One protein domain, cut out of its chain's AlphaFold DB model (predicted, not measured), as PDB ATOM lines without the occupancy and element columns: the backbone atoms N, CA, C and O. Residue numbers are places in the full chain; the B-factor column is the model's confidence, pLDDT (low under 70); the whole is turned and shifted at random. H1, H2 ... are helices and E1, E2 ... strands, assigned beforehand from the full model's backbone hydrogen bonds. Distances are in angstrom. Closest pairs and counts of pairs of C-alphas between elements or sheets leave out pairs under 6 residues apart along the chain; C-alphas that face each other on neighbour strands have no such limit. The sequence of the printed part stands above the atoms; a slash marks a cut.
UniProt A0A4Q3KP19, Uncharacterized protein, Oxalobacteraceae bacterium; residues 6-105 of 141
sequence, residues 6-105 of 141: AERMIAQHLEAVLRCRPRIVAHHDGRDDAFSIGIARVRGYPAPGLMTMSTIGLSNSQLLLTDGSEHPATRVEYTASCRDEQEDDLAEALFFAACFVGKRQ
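AT A GLANCE: This is residues 6 to 105 of the 141 residues of an uncharacterized protein of Oxalobacteraceae bacterium (UniProt A0A4Q3KP19). A strongly twisted four-stranded sheet curls round H2 on one face, with H1 over the other; a long loop within residues 57 to 78 makes one end of the elongated outline, 47 by 28 by 21 A. E1 E2 E3 E4 form a meander, each strand the antiparallel neighbour of the one before. The 100 printed residues, class mixed, run H1 E1 E2 E3 E4 H2, compact, radius of gyration of the C-alphas 14.2 A.

IN THESE COORDINATES: E1 is residues 23 to 28, E2 36 to 43 (22.7 A), E3 50 to 56, E4 79 to 83. H1, residues 6 to 18, 18.1 A, begins at C-alpha 6 (-42.930, 20.621, 33.076); H2, residues 87 to 102, 22.0 A, ends at C-alpha 102 (-37.885, 17.384, 18.860).

HOW THE PARTS SIT: Within hydrogen-bond range are N 25 and O 39 of hairpin E1 and E2, 3.0 A, N 40 and O 54 of E2 and E3, 2.8 A, and N 53 and O 80 of E3 and E4, 2.8 A. H2 is on the sheet; its closest C-alphas to E3 are Glu 87 and Met 51, 6.8 A. H1, on the opposite face, has a height over the sheet of 9.6 A. Every O i to N i+4 pair is within range in H1 and H2.

THE WHOLE: The farthest C-alphas, Pro 48 and Asp 67, are 47.6 A apart. The printed part has no cut; link E3 to E4 is long, 22 residues. Residues 63 and 71 to 74 have pLDDT under 70.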
ATOM      1  N   ALA A   6     -43.767  19.625  33.740       85.12
ATOM      2  CA  ALA A   6     -42.930  20.621  33.076       85.12
ATOM      3  C   ALA A   6     -43.760  21.558  32.184       85.12
ATOM      4  O   ALA A   6     -43.619  22.776  32.276       85.12
ATOM      5  N   GLU A   7     -44.693  21.014  31.399       86.31
ATOM      6  CA  GLU A   7     -45.599  21.811  30.562       86.31
ATOM      7  C   GLU A   7     -46.464  22.756  31.403       86.31
ATOM      8  O   GLU A   7     -46.663  23.914  31.033       86.31
ATOM      9  N   ARG A   8     -46.930  22.302  32.576       88.50
ATOM     10  CA  ARG A   8     -47.678  23.152  33.518       88.50
ATOM     11  C   ARG A   8     -46.820  24.291  34.059       88.50
ATOM     12  O   ARG A   8     -47.295  25.423  34.099       88.50
ATOM     13  N   MET A   9     -45.578  24.010  34.451       89.88
ATOM     14  CA  MET A   9     -44.652  25.035  34.943       89.88
ATOM     15  C   MET A   9     -44.345  26.084  33.870       89.88
ATOM     16  O   MET A   9     -44.316  27.275  34.170       89.88
ATOM     17  N   ILE A  10     -44.176  25.664  32.614       91.12
ATOM     18  CA  ILE A  10     -43.949  26.576  31.487       91.12
ATOM     19  C   ILE A  10     -45.189  27.434  31.232       91.12
ATOM     20  O   ILE A  10     -45.072  28.652  31.122       91.12
ATOM     21  N   ALA A  11     -46.384  26.838  31.207       90.44
ATOM     22  CA  ALA A  11     -47.626  27.589  31.038       90.44
ATOM     23  C   ALA A  11     -47.823  28.645  32.143       90.44
ATOM     24  O   ALA A  11     -48.176  29.786  31.847       90.44
ATOM     25  N   GLN A  12     -47.535  28.291  33.402       92.31
ATOM     26  CA  GLN A  12     -47.572  29.217  34.541       92.31
ATOM     27  C   GLN A  12     -46.529  30.332  34.416       92.31
ATOM     28  O   GLN A  12     -46.819  31.493  34.702       92.31
ATOM     29  N   HIS A  13     -45.316  29.998  33.972       93.06
ATOM     30  CA  HIS A  13     -44.268  30.984  33.741       93.06
ATOM     31  C   HIS A  13     -44.666  31.989  32.651       93.06
ATOM     32  O   HIS A  13     -44.517  33.195  32.843       93.06
ATOM     33  N   LEU A  14     -45.236  31.510  31.540       92.75
ATOM     34  CA  LEU A  14     -45.734  32.367  30.463       92.75
ATOM     35  C   LEU A  14     -46.854  33.292  30.945       92.75
ATOM     36  O   LEU A  14     -46.832  34.476  30.623       92.75
ATOM     37  N   GLU A  15     -47.790  32.794  31.757       94.38
ATOM     38  CA  GLU A  15     -48.844  33.628  32.346       94.38
ATOM     39  C   GLU A  15     -48.269  34.759  33.214       94.38
ATOM     40  O   GLU A  15     -48.699  35.911  33.104       94.38
ATOM     41  N   ALA A  16     -47.241  34.464  34.016       94.31
ATOM     42  CA  ALA A  16     -46.569  35.459  34.848       94.31
ATOM     43  C   ALA A  16     -45.813  36.520  34.021       94.31
ATOM     44  O   ALA A  16     -45.920  37.715  34.306       94.31
ATOM     45  N   VAL A  17     -45.066  36.107  32.992       92.38
ATOM     46  CA  VAL A  17     -44.242  37.014  32.165       92.38
ATOM     47  C   VAL A  17     -45.098  37.868  31.228       92.38
ATOM     48  O   VAL A  17     -44.874  39.075  31.105       92.38
ATOM     49  N   LEU A  18     -46.106  37.264  30.597       89.31
ATOM     50  CA  LEU A  18     -47.002  37.933  29.649       89.31
ATOM     51  C   LEU A  18     -48.134  38.696  30.353       89.31
ATOM     52  O   LEU A  18     -48.884  39.418  29.700       89.31
ATOM     53  N   ARG A  19     -48.251  38.553  31.684       91.38
ATOM     54  CA  ARG A  19     -49.257  39.196  32.549       91.38
ATOM     55  C   ARG A  19     -50.701  38.931  32.117       91.38
ATOM     56  O   ARG A  19     -51.595  39.737  32.369       91.38
ATOM     57  N   CYS A  20     -50.927  37.808  31.451       91.56
ATOM     58  CA  CYS A  20     -52.237  37.350  31.022       91.56
ATOM     59  C   CYS A  20     -52.190  35.848  30.758       91.56
ATOM     60  O   CYS A  20     -51.130  35.282  30.496       91.56
ATOM     61  N   ARG A  21     -53.353  35.200  30.799       92.94
ATOM     62  CA  ARG A  21     -53.452  33.768  30.528       92.94
ATOM     63  C   ARG A  21     -53.391  33.505  29.015       92.94
ATOM     64  O   ARG A  21     -54.325  33.900  28.313       92.94
ATOM     65  N   PRO A  22     -52.353  32.820  28.496       93.38
ATOM     66  CA  PRO A  22     -52.259  32.527  27.072       93.38
ATOM     67  C   PRO A  22     -53.297  31.489  26.638       93.38
ATOM     68  O   PRO A  22     -53.620  30.550  27.373       93.38
ATOM     69  N   ARG A  23     -53.773  31.599  25.394       94.44
ATOM     70  CA  ARG A  23     -54.512  30.510  24.743       94.44
ATOM     71  C   ARG A  23     -53.507  29.512  24.181       94.44
ATOM     72  O   ARG A  23     -52.679  29.895  23.364       94.44
ATOM     73  N   ILE A  24     -53.601  28.246  24.577       93.56
ATOM     74  CA  ILE A  24     -52.711  27.184  24.093       93.56
ATOM     75  C   ILE A  24     -53.451  26.362  23.035       93.56
ATOM     76  O   ILE A  24     -54.573  25.911  23.270       93.56
ATOM     77  N   VAL A  25     -52.836  26.190  21.867       93.62
ATOM     78  CA  VAL A  25     -53.343  25.361  20.762       93.62
ATOM     79  C   VAL A  25     -52.342  24.242  20.504       93.62
ATOM     80  O   VAL A  25     -51.155  24.525  20.386       93.62
ATOM     81  N   ALA A  26     -52.797  22.992  20.436       91.75
ATOM     82  CA  ALA A  26     -51.936  21.862  20.096       91.75
ATOM     83  C   ALA A  26     -51.693  21.805  18.580       91.75
ATOM     84  O   ALA A  26     -52.629  21.974  17.797       91.75
ATOM     85  N   HIS A  27     -50.441  21.576  18.188       92.31
ATOM     86  CA  HIS A  27     -49.992  21.403  16.807       92.31
ATOM     87  C   HIS A  27     -49.395  20.012  16.620       92.31
ATOM     88  O   HIS A  27     -48.674  19.516  17.490       92.31
ATOM     89  N   HIS A  28     -49.703  19.404  15.476       90.06
ATOM     90  CA  HIS A  28     -49.307  18.052  15.087       90.06
ATOM     91  C   HIS A  28     -48.938  18.065  13.598       90.06
ATOM     92  O   HIS A  28     -49.578  18.767  12.821       90.06
ATOM     93  N   ASP A  29     -47.949  17.269  13.196       82.88
ATOM     94  CA  ASP A  29     -47.528  17.138  11.785       82.88
ATOM     95  C   ASP A  29     -48.505  16.237  10.997       82.88
ATOM     96  O   ASP A  29     -48.670  16.340   9.786       82.88
ATOM     97  N   GLY A  30     -49.224  15.372  11.717       81.81
ATOM     98  CA  GLY A  30     -50.297  14.531  11.204       81.81
ATOM     99  C   GLY A  30     -51.258  14.126  12.318       81.81
ATOM    100  O   GLY A  30     -50.949  14.257  13.502       81.81
ATOM    101  N   ARG A  31     -52.441  13.625  11.943       75.31
ATOM    102  CA  ARG A  31     -53.508  13.255  12.892       75.31
ATOM    103  C   ARG A  31     -53.083  12.181  13.902       75.31
ATOM    104  O   ARG A  31     -53.554  12.210  15.033       75.31
ATOM    105  N   ASP A  32     -52.192  11.286  13.486       80.62
ATOM    106  CA  ASP A  32     -51.709  10.150  14.280       80.62
ATOM    107  C   ASP A  32     -50.254  10.335  14.745       80.62
ATOM    108  O   ASP A  32     -49.587   9.375  15.134       80.62
ATOM    109  N   ASP A  33     -49.731  11.562  14.677       80.25
ATOM    110  CA  ASP A  33     -48.357  11.832  15.077       80.25
ATOM    111  C   ASP A  33     -48.210  11.841  16.601       80.25
ATOM    112  O   ASP A  33     -48.933  12.541  17.314       80.25
ATOM    113  N   ALA A  34     -47.243  11.072  17.104       80.44
ATOM    114  CA  ALA A  34     -46.927  11.019  18.526       80.44
ATOM    115  C   ALA A  34     -46.275  12.318  19.027       80.44
ATOM    116  O   ALA A  34     -46.344  12.623  20.217       80.44
ATOM    117  N   PHE A  35     -45.640  13.083  18.137       83.81
ATOM    118  CA  PHE A  35     -45.062  14.373  18.469       83.81
ATOM    119  C   PHE A  35     -46.109  15.477  18.322       83.81
ATOM    120  O   PHE A  35     -46.626  15.744  17.235       83.81
ATOM    121  N   SER A  36     -46.362  16.170  19.425       87.50
ATOM    122  CA  SER A  36     -47.224  17.344  19.462       87.50
ATOM    123  C   SER A  36     -46.572  18.459  20.253       87.50
ATOM    124  O   SER A  36     -45.907  18.195  21.253       87.50
ATOM    125  N   ILE A  37     -46.820  19.699  19.848       91.50
ATOM    126  CA  ILE A  37     -46.328  20.889  20.544       91.50
ATOM    127  C   ILE A  37     -47.502  21.815  20.823       91.50
ATOM    128  O   ILE A  37     -48.310  22.104  19.940       91.50
ATOM    129  N   GLY A  38     -47.605  22.295  22.058       93.62
ATOM    130  CA  GLY A  38     -48.508  23.390  22.383       93.62
ATOM    131  C   GLY A  38     -47.916  24.709  21.897       93.62
ATOM    132  O   GLY A  38     -46.741  24.973  22.114       93.62
ATOM    133  N   ILE A  39     -48.720  25.566  21.279       96.19
ATOM    134  CA  ILE A  39     -48.354  26.954  20.994       96.19
ATOM    135  C   ILE A  39     -49.261  27.856  21.825       96.19
ATOM    136  O   ILE A  39     -50.465  27.956  21.574       96.19
ATOM    137  N   ALA A  40     -48.672  28.488  22.837       96.31
ATOM    138  CA  ALA A  40     -49.275  29.559  23.615       96.31
ATOM    139  C   ALA A  40     -49.345  30.834  22.771       96.31
ATOM    140  O   ALA A  40     -48.379  31.175  22.098       96.31
ATOM    141  N   ARG A  41     -50.480  31.535  22.817       95.81
ATOM    142  CA  ARG A  41     -50.767  32.733  22.020       95.81
ATOM    143  C   ARG A  41     -51.301  33.852  22.909       95.81
ATOM    144  O   ARG A  41     -52.233  33.621  23.689       95.81
ATOM    145  N   VAL A  42     -50.751  35.053  22.751       95.25
ATOM    146  CA  VAL A  42     -51.184  36.286  23.421       95.25
ATOM    147  C   VAL A  42     -51.236  37.428  22.413       95.25
ATOM    148  O   VAL A  42     -50.213  37.782  21.832       95.25
ATOM    149  N   ARG A  43     -52.415  38.036  22.244       93.88
ATOM    150  CA  ARG A  43     -52.591  39.268  21.457       93.88
ATOM    151  C   ARG A  43     -52.327  40.505  22.304       93.88
ATOM    152  O   ARG A  43     -52.563  40.496  23.511       93.88
ATOM    153  N   GLY A  44     -51.912  41.582  21.650       91.94
ATOM    154  CA  GLY A  44     -51.641  42.872  22.276       91.94
ATOM    155  C   GLY A  44     -50.374  42.895  23.133       91.94
ATOM    156  O   GLY A  44     -50.245  43.779  23.977       91.94
ATOM    157  N   TYR A  45     -49.453  41.944  22.938       91.88
ATOM    158  CA  TYR A  45     -48.178  41.877  23.656       91.88
ATOM    159  C   TYR A  45     -47.001  41.829  22.668       91.88
ATOM    160  O   TYR A  45     -47.063  41.065  21.702       91.88
ATOM    161  N   PRO A  46     -45.910  42.584  22.902       90.69
ATOM    162  CA  PRO A  46     -45.726  43.555  23.992       90.69
ATOM    163  C   PRO A  46     -46.485  44.878  23.778       90.69
ATOM    164  O   PRO A  46     -46.471  45.736  24.656       90.69
ATOM    165  N   ALA A  47     -47.134  45.056  22.625       94.25
ATOM    166  CA  ALA A  47     -47.886  46.254  22.270       94.25
ATOM    167  C   ALA A  47     -49.162  45.899  21.479       94.25
ATOM    168  O   ALA A  47     -49.245  44.800  20.920       94.25
ATOM    169  N   PRO A  48     -50.148  46.813  21.390       95.25
ATOM    170  CA  PRO A  48     -51.323  46.632  20.537       95.25
ATOM    171  C   PRO A  48     -50.950  46.338  19.075       95.25
ATOM    172  O   PRO A  48     -50.008  46.927  18.548       95.25
ATOM    173  N   GLY A  49     -51.703  45.447  18.422       95.25
ATOM    174  CA  GLY A  49     -51.459  45.032  17.032       95.25
ATOM    175  C   GLY A  49     -50.381  43.955  16.856       95.25
ATOM    176  O   GLY A  49     -50.025  43.633  15.719       95.25
ATOM    177  N   LEU A  50     -49.825  43.443  17.962       96.12
ATOM    178  CA  LEU A  50     -48.854  42.355  17.965       96.12
ATOM    179  C   LEU A  50     -49.412  41.099  18.638       96.12
ATOM    180  O   LEU A  50     -50.041  41.160  19.696       96.12
ATOM    181  N   MET A  51     -49.048  39.952  18.078       95.38
ATOM    182  CA  MET A  51     -49.251  38.632  18.649       95.38
ATOM    183  C   MET A  51     -47.901  38.082  19.098       95.38
ATOM    184  O   MET A  51     -46.961  38.016  18.311       95.38
ATOM    185  N   THR A  52     -47.811  37.638  20.347       96.25
ATOM    186  CA  THR A  52     -46.669  36.883  20.867       96.25
ATOM    187  C   THR A  52     -47.050  35.423  21.029       96.25
ATOM    188  O   THR A  52     -48.109  35.096  21.574       96.25
ATOM    189  N   MET A  53     -46.175  34.541  20.560       96.94
ATOM    190  CA  MET A  53     -46.346  33.100  20.636       96.94
ATOM    191  C   MET A  53     -45.154  32.437  21.310       96.94
ATOM    192  O   MET A  53     -44.020  32.885  21.149       96.94
ATOM    193  N   SER A  54     -45.412  31.355  22.041       96.06
ATOM    194  CA  SER A  54     -44.367  30.510  22.617       96.06
ATOM    195  C   SER A  54     -44.717  29.036  22.487       96.06
ATOM    196  O   SER A  54     -45.869  28.659  22.711       96.06
ATOM    197  N   THR A  55     -43.737  28.193  22.172       94.31
ATOM    198  CA  THR A  55     -43.912  26.741  22.255       94.31
ATOM    199  C   THR A  55     -44.031  26.292  23.714       94.31
ATOM    200  O   THR A  55     -43.582  26.978  24.639       94.31
ATOM    201  N   ILE A  56     -44.692  25.155  23.910       92.19
ATOM    202  CA  ILE A  56     -44.805  24.414  25.162       92.19
ATOM    203  C   ILE A  56     -44.641  22.934  24.825       92.19
ATOM    204  O   ILE A  56     -45.378  22.396  23.994       92.19
ATOM    205  N   GLY A  57     -43.706  22.282  25.512       88.25
ATOM    206  CA  GLY A  57     -43.474  20.843  25.414       88.25
ATOM    207  C   GLY A  57     -42.245  20.483  24.586       88.25
ATOM    208  O   GLY A  57     -41.823  19.329  24.615       88.25
ATOM    209  N   LEU A  58     -41.601  21.452  23.921       85.75
ATOM    210  CA  LEU A  58     -40.346  21.189  23.217       85.75
ATOM    211  C   LEU A  58     -39.242  20.781  24.192       85.75
ATOM    212  O   LEU A  58     -38.447  19.886  23.915       85.75
ATOM    213  N   SER A  59     -39.244  21.388  25.372       82.38
ATOM    214  CA  SER A  59     -38.356  21.058  26.485       82.38
ATOM    215  C   SER A  59     -38.488  19.625  27.024       82.38
ATOM    216  O   SER A  59     -37.628  19.206  27.798       82.38
ATOM    217  N   ASN A  60     -39.518  18.867  26.620       78.56
ATOM    218  CA  ASN A  60     -39.637  17.436  26.920       78.56
ATOM    219  C   ASN A  60     -38.875  16.555  25.913       78.56
ATOM    220  O   ASN A  60     -38.731  15.356  26.146       78.56
ATOM    221  N   SER A  61     -38.426  17.111  24.783       73.31
ATOM    222  CA  SER A  61     -37.680  16.355  23.780       73.31
ATOM    223  C   SER A  61     -36.228  16.136  24.207       73.31
ATOM    224  O   SER A  61     -35.565  17.044  24.708       73.31
ATOM    225  N   GLN A  62     -35.738  14.914  24.009       71.62
ATOM    226  CA  GLN A  62     -34.350  14.570  24.293       71.62
ATOM    227  C   GLN A  62     -33.441  15.063  23.170       71.62
ATOM    228  O   GLN A  62     -33.684  14.806  21.991       71.62
ATOM    229  N   LEU A  63     -32.349  15.711  23.557       67.25
ATOM    230  CA  LEU A  63     -31.223  15.989  22.678       67.25
ATOM    231  C   LEU A  63     -30.111  15.009  23.006       67.25
ATOM    232  O   LEU A  63     -29.710  14.914  24.159       67.25
ATOM    233  N   LEU A  64     -29.615  14.293  22.003       70.38
ATOM    234  CA  LEU A  64     -28.542  13.321  22.182       70.38
ATOM    235  C   LEU A  64     -27.218  13.888  21.660       70.38
ATOM    236  O   LEU A  64     -27.171  14.574  20.638       70.38
ATOM    237  N   LEU A  65     -26.136  13.614  22.379       70.88
ATOM    238  CA  LEU A  65     -24.762  13.783  21.934       70.88
ATOM    239  C   LEU A  65     -24.403  12.701  20.903       70.88
ATOM    240  O   LEU A  65     -25.117  11.716  20.723       70.88
ATOM    241  N   THR A  66     -23.264  12.865  20.225       73.12
ATOM    242  CA  THR A  66     -22.783  11.907  19.210       73.12
ATOM    243  C   THR A  66     -22.539  10.503  19.760       73.12
ATOM    244  O   THR A  66     -22.542   9.542  18.998       73.12
ATOM    245  N   ASP A  67     -22.310  10.381  21.067       81.50
ATOM    246  CA  ASP A  67     -22.135   9.109  21.773       81.50
ATOM    247  C   ASP A  67     -23.468   8.489  22.241       81.50
ATOM    248  O   ASP A  67     -23.467   7.446  22.892       81.50
ATOM    249  N   GLY A  68     -24.603   9.112  21.904       72.75
ATOM    250  CA  GLY A  68     -25.941   8.672  22.288       72.75
ATOM    251  C   GLY A  68     -26.359   9.066  23.707       72.75
ATOM    252  O   GLY A  68     -27.478   8.747  24.105       72.75
ATOM    253  N   SER A  69     -25.507   9.754  24.472       78.69
ATOM    254  CA  SER A  69     -25.874  10.270  25.794       78.69
ATOM    255  C   SER A  69     -26.739  11.530  25.690       78.69
ATOM    256  O   SER A  69     -26.665  12.269  24.712       78.69
ATOM    257  N   GLU A  70     -27.589  11.793  26.681       73.62
ATOM    258  CA  GLU A  70     -28.438  12.989  26.674       73.62
ATOM    259  C   GLU A  70     -27.605  14.257  26.929       73.62
ATOM    260  O   GLU A  70     -26.837  14.342  27.889       73.62
ATOM    261  N   HIS A  71     -27.771  15.270  26.077       69.12
ATOM    262  CA  HIS A  71     -27.159  16.577  26.251       69.12
ATOM    263  C   HIS A  71     -27.818  17.292  27.446       69.12
ATOM    264  O   HIS A  71     -28.997  17.645  27.384       69.12
ATOM    265  N   PRO A  72     -27.067  17.610  28.513       58.16
ATOM    266  CA  PRO A  72     -27.642  18.004  29.801       58.16
ATOM    267  C   PRO A  72     -28.323  19.384  29.811       58.16
ATOM    268  O   PRO A  72     -29.061  19.696  30.742       58.16
ATOM    269  N   ALA A  73     -28.054  20.236  28.815       56.72
ATOM    270  CA  ALA A  73     -28.304  21.676  28.922       56.72
ATOM    271  C   ALA A  73     -29.388  22.266  28.003       56.72
ATOM    272  O   ALA A  73     -29.514  23.488  27.962       56.72
ATOM    273  N   THR A  74     -30.183  21.475  27.276       57.22
ATOM    274  CA  THR A  74     -31.081  22.074  26.269       57.22
ATOM    275  C   THR A  74     -32.542  21.735  26.515       57.22
ATOM    276  O   THR A  74     -33.099  20.820  25.925       57.22
ATOM    277  N   ARG A  75     -33.170  22.536  27.377       71.81
ATOM    278  CA  ARG A  75     -34.627  22.630  27.524       71.81
ATOM    279  C   ARG A  75     -35.048  24.007  27.037       71.81
ATOM    280  O   ARG A  75     -35.048  24.959  27.810       71.81
ATOM    281  N   VAL A  76     -35.296  24.125  25.738       79.50
ATOM    282  CA  VAL A  76     -35.673  25.397  25.114       79.50
ATOM    283  C   VAL A  76     -37.146  25.388  24.748       79.50
ATOM    284  O   VAL A  76     -37.705  24.353  24.400       79.50
ATOM    285  N   GLU A  77     -37.744  26.566  24.793       89.56
ATOM    286  CA  GLU A  77     -38.984  26.865  24.098       89.56
ATOM    287  C   GLU A  77     -38.689  28.022  23.141       89.56
ATOM    288  O   GLU A  77     -37.863  28.893  23.436       89.56
ATOM    289  N   TYR A  78     -39.326  28.019  21.977       91.44
ATOM    290  CA  TYR A  78     -39.221  29.114  21.027       91.44
ATOM    291  C   TYR A  78     -40.285  30.152  21.330       91.44
ATOM    292  O   TYR A  78     -41.458  29.809  21.462       91.44
ATOM    293  N   THR A  79     -39.886  31.418  21.381       93.56
ATOM    294  CA  THR A  79     -40.791  32.551  21.574       93.56
ATOM    295  C   THR A  79     -40.531  33.588  20.495       93.56
ATOM    296  O   THR A  79     -39.380  33.910  20.202       93.56
ATOM    297  N   ALA A  80     -41.598  34.119  19.907       95.00
ATOM    298  CA  ALA A  80     -41.515  35.146  18.881       95.00
ATOM    299  C   ALA A  80     -42.782  36.006  18.861       95.00
ATOM    300  O   ALA A  80     -43.831  35.598  19.364       95.00
ATOM    301  N   SER A  81     -42.678  37.187  18.256       96.00
ATOM    302  CA  SER A  81     -43.802  38.101  18.076       96.00
ATOM    303  C   SER A  81     -43.940  38.502  16.611       96.00
ATOM    304  O   SER A  81     -42.941  38.707  15.921       96.00
ATOM    305  N   CYS A  82     -45.175  38.649  16.147       96.31
ATOM    306  CA  CYS A  82     -45.524  39.107  14.805       96.31
ATOM    307  C   CYS A  82     -46.669  40.124  14.864       96.31
ATOM    308  O   CYS A  82     -47.217  40.389  15.933       96.31
ATOM    309  N   ARG A  83     -47.041  40.698  13.717       96.62
ATOM    310  CA  ARG A  83     -48.290  41.468  13.596       96.62
ATOM    311  C   ARG A  83     -49.497  40.523  13.608       96.62
ATOM    312  O   ARG A  83     -49.354  39.361  13.230       96.62
ATOM    313  N   ASP A  84     -50.673  41.031  13.975       87.44
ATOM    314  CA  ASP A  84     -51.927  40.252  14.087       87.44
ATOM    315  C   ASP A  84     -52.387  39.578  12.765       87.44
ATOM    316  O   ASP A  84     -53.272  38.732  12.754       87.44
ATOM    317  N   GLU A  85     -51.778  39.904  11.625       91.38
ATOM    318  CA  GLU A  85     -52.092  39.292  10.321       91.38
ATOM    319  C   GLU A  85     -51.156  38.129   9.949       91.38
ATOM    320  O   GLU A  85     -51.358  37.469   8.938       91.38
ATOM    321  N   GLN A  86     -50.120  37.877  10.753       95.00
ATOM    322  CA  GLN A  86     -49.040  36.923  10.454       95.00
ATOM    323  C   GLN A  86     -49.036  35.732  11.422       95.00
ATOM    324  O   GLN A  86     -48.024  35.066  11.628       95.00
ATOM    325  N   GLU A  87     -50.162  35.514  12.091       94.00
ATOM    326  CA  GLU A  87     -50.277  34.619  13.239       94.00
ATOM    327  C   GLU A  87     -50.101  33.159  12.834       94.00
ATOM    328  O   GLU A  87     -49.410  32.403  13.519       94.00
ATOM    329  N   ASP A  88     -50.716  32.771  11.720       93.69
ATOM    330  CA  ASP A  88     -50.647  31.402  11.223       93.69
ATOM    331  C   ASP A  88     -49.248  31.091  10.675       93.69
ATOM    332  O   ASP A  88     -48.677  30.069  11.060       93.69
ATOM    333  N   ASP A  89     -48.640  32.018   9.926       93.25
ATOM    334  CA  ASP A  89     -47.253  31.902   9.450       93.25
ATOM    335  C   ASP A  89     -46.268  31.746  10.619       93.25
ATOM    336  O   ASP A  89     -45.364  30.906  10.591       93.25
ATOM    337  N   LEU A  90     -46.438  32.544  11.683       95.19
ATOM    338  CA  LEU A  90     -45.577  32.447  12.858       95.19
ATOM    339  C   LEU A  90     -45.785  31.123  13.601       95.19
ATOM    340  O   LEU A  90     -44.814  30.511  14.046       95.19
ATOM    341  N   ALA A  91     -47.034  30.676  13.748       94.56
ATOM    342  CA  ALA A  91     -47.336  29.404  14.389       94.56
ATOM    343  C   ALA A  91     -46.713  28.229  13.620       94.56
ATOM    344  O   ALA A  91     -46.107  27.354  14.240       94.56
ATOM    345  N   GLU A  92     -46.809  28.237  12.292       93.31
ATOM    346  CA  GLU A  92     -46.195  27.235  11.420       93.31
ATOM    347  C   GLU A  92     -44.663  27.261  11.528       93.31
ATOM    348  O   GLU A  92     -44.039  26.222  11.749       93.31
ATOM    349  N   ALA A  93     -44.043  28.444  11.485       92.38
ATOM    350  CA  ALA A  93     -42.596  28.587  11.639       92.38
ATOM    351  C   ALA A  93     -42.093  28.059  12.998       92.38
ATOM    352  O   ALA A  93     -41.093  27.334  13.059       92.38
ATOM    353  N   LEU A  94     -42.798  28.378  14.089       93.94
ATOM    354  CA  LEU A  94     -42.487  27.864  15.425       93.94
ATOM    355  C   LEU A  94     -42.661  26.345  15.502       93.94
ATOM    356  O   LEU A  94     -41.827  25.662  16.102       93.94
ATOM    357  N   PHE A  95     -43.704  25.802  14.873       92.75
ATOM    358  CA  PHE A  95     -43.925  24.362  14.826       92.75
ATOM    359  C   PHE A  95     -42.833  23.633  14.033       92.75
ATOM    360  O   PHE A  95     -42.314  22.613  14.497       92.75
ATOM    361  N   PHE A  96     -42.402  24.170  12.890       90.12
ATOM    362  CA  PHE A  96     -41.288  23.607  12.125       90.12
ATOM    363  C   PHE A  96     -39.971  23.635  12.898       90.12
ATOM    364  O   PHE A  96     -39.235  22.643  12.892       90.12
ATOM    365  N   ALA A  97     -39.682  24.734  13.601       88.56
ATOM    366  CA  ALA A  97     -38.516  24.820  14.473       88.56
ATOM    367  C   ALA A  97     -38.584  23.771  15.596       88.56
ATOM    368  O   ALA A  97     -37.602  23.073  15.863       88.56
ATOM    369  N   ALA A  98     -39.759  23.585  16.201       89.06
ATOM    370  CA  ALA A  98     -39.968  22.566  17.220       89.06
ATOM    371  C   ALA A  98     -39.788  21.142  16.664       89.06
ATOM    372  O   ALA A  98     -39.145  20.318  17.307       89.06
ATOM    373  N   CYS A  99     -40.266  20.855  15.450       87.25
ATOM    374  CA  CYS A  99     -40.036  19.570  14.785       87.25
ATOM    375  C   CYS A  99     -38.553  19.323  14.480       87.25
ATOM    376  O   CYS A  99     -38.076  18.195  14.605       87.25
ATOM    377  N   PHE A 100     -37.799  20.352  14.088       84.00
ATOM    378  CA  PHE A 100     -36.360  20.216  13.861       84.00
ATOM    379  C   PHE A 100     -35.636  19.725  15.119       84.00
ATOM    380  O   PHE A 100     -34.858  18.777  15.045       84.00
ATOM    381  N   VAL A 101     -35.938  20.309  16.273       81.62
ATOM    382  CA  VAL A 101     -35.329  19.895  17.542       81.62
ATOM    383  C   VAL A 101     -35.908  18.566  18.022       81.62
ATOM    384  O   VAL A 101     -35.171  17.602  18.208       81.62
ATOM    385  N   GLY A 102     -37.229  18.487  18.167       81.38
ATOM    386  CA  GLY A 102     -37.885  17.384  18.860       81.38
ATOM    387  C   GLY A 102     -38.052  16.103  18.046       81.38
ATOM    388  O   GLY A 102     -38.083  15.024  18.630       81.38
ATOM    389  N   LYS A 103     -38.121  16.190  16.710       81.12
ATOM    390  CA  LYS A 103     -38.193  15.006  15.834       81.12
ATOM    391  C   LYS A 103     -36.879  14.698  15.137       81.12
ATOM    392  O   LYS A 103     -36.513  13.534  15.009       81.12
ATOM    393  N   ARG A 104     -36.193  15.724  14.626       78.75
ATOM    394  CA  ARG A 104     -34.969  15.548  13.819       78.75
ATOM    395  C   ARG A 104     -33.688  15.616  14.655       78.75
ATOM    396  O   ARG A 104     -32.608  15.558  14.078       78.75
ATOM    397  N   GLN A 105     -33.813  15.732  15.981       76.12
ATOM    398  CA  GLN A 105     -32.700  15.813  16.937       76.12
ATOM    399  C   GLN A 105     -31.720  16.959  16.625       76.12
ATOM    400  O   GLN A 105     -30.518  16.872  16.873       76.12
TER     401      GLN A 105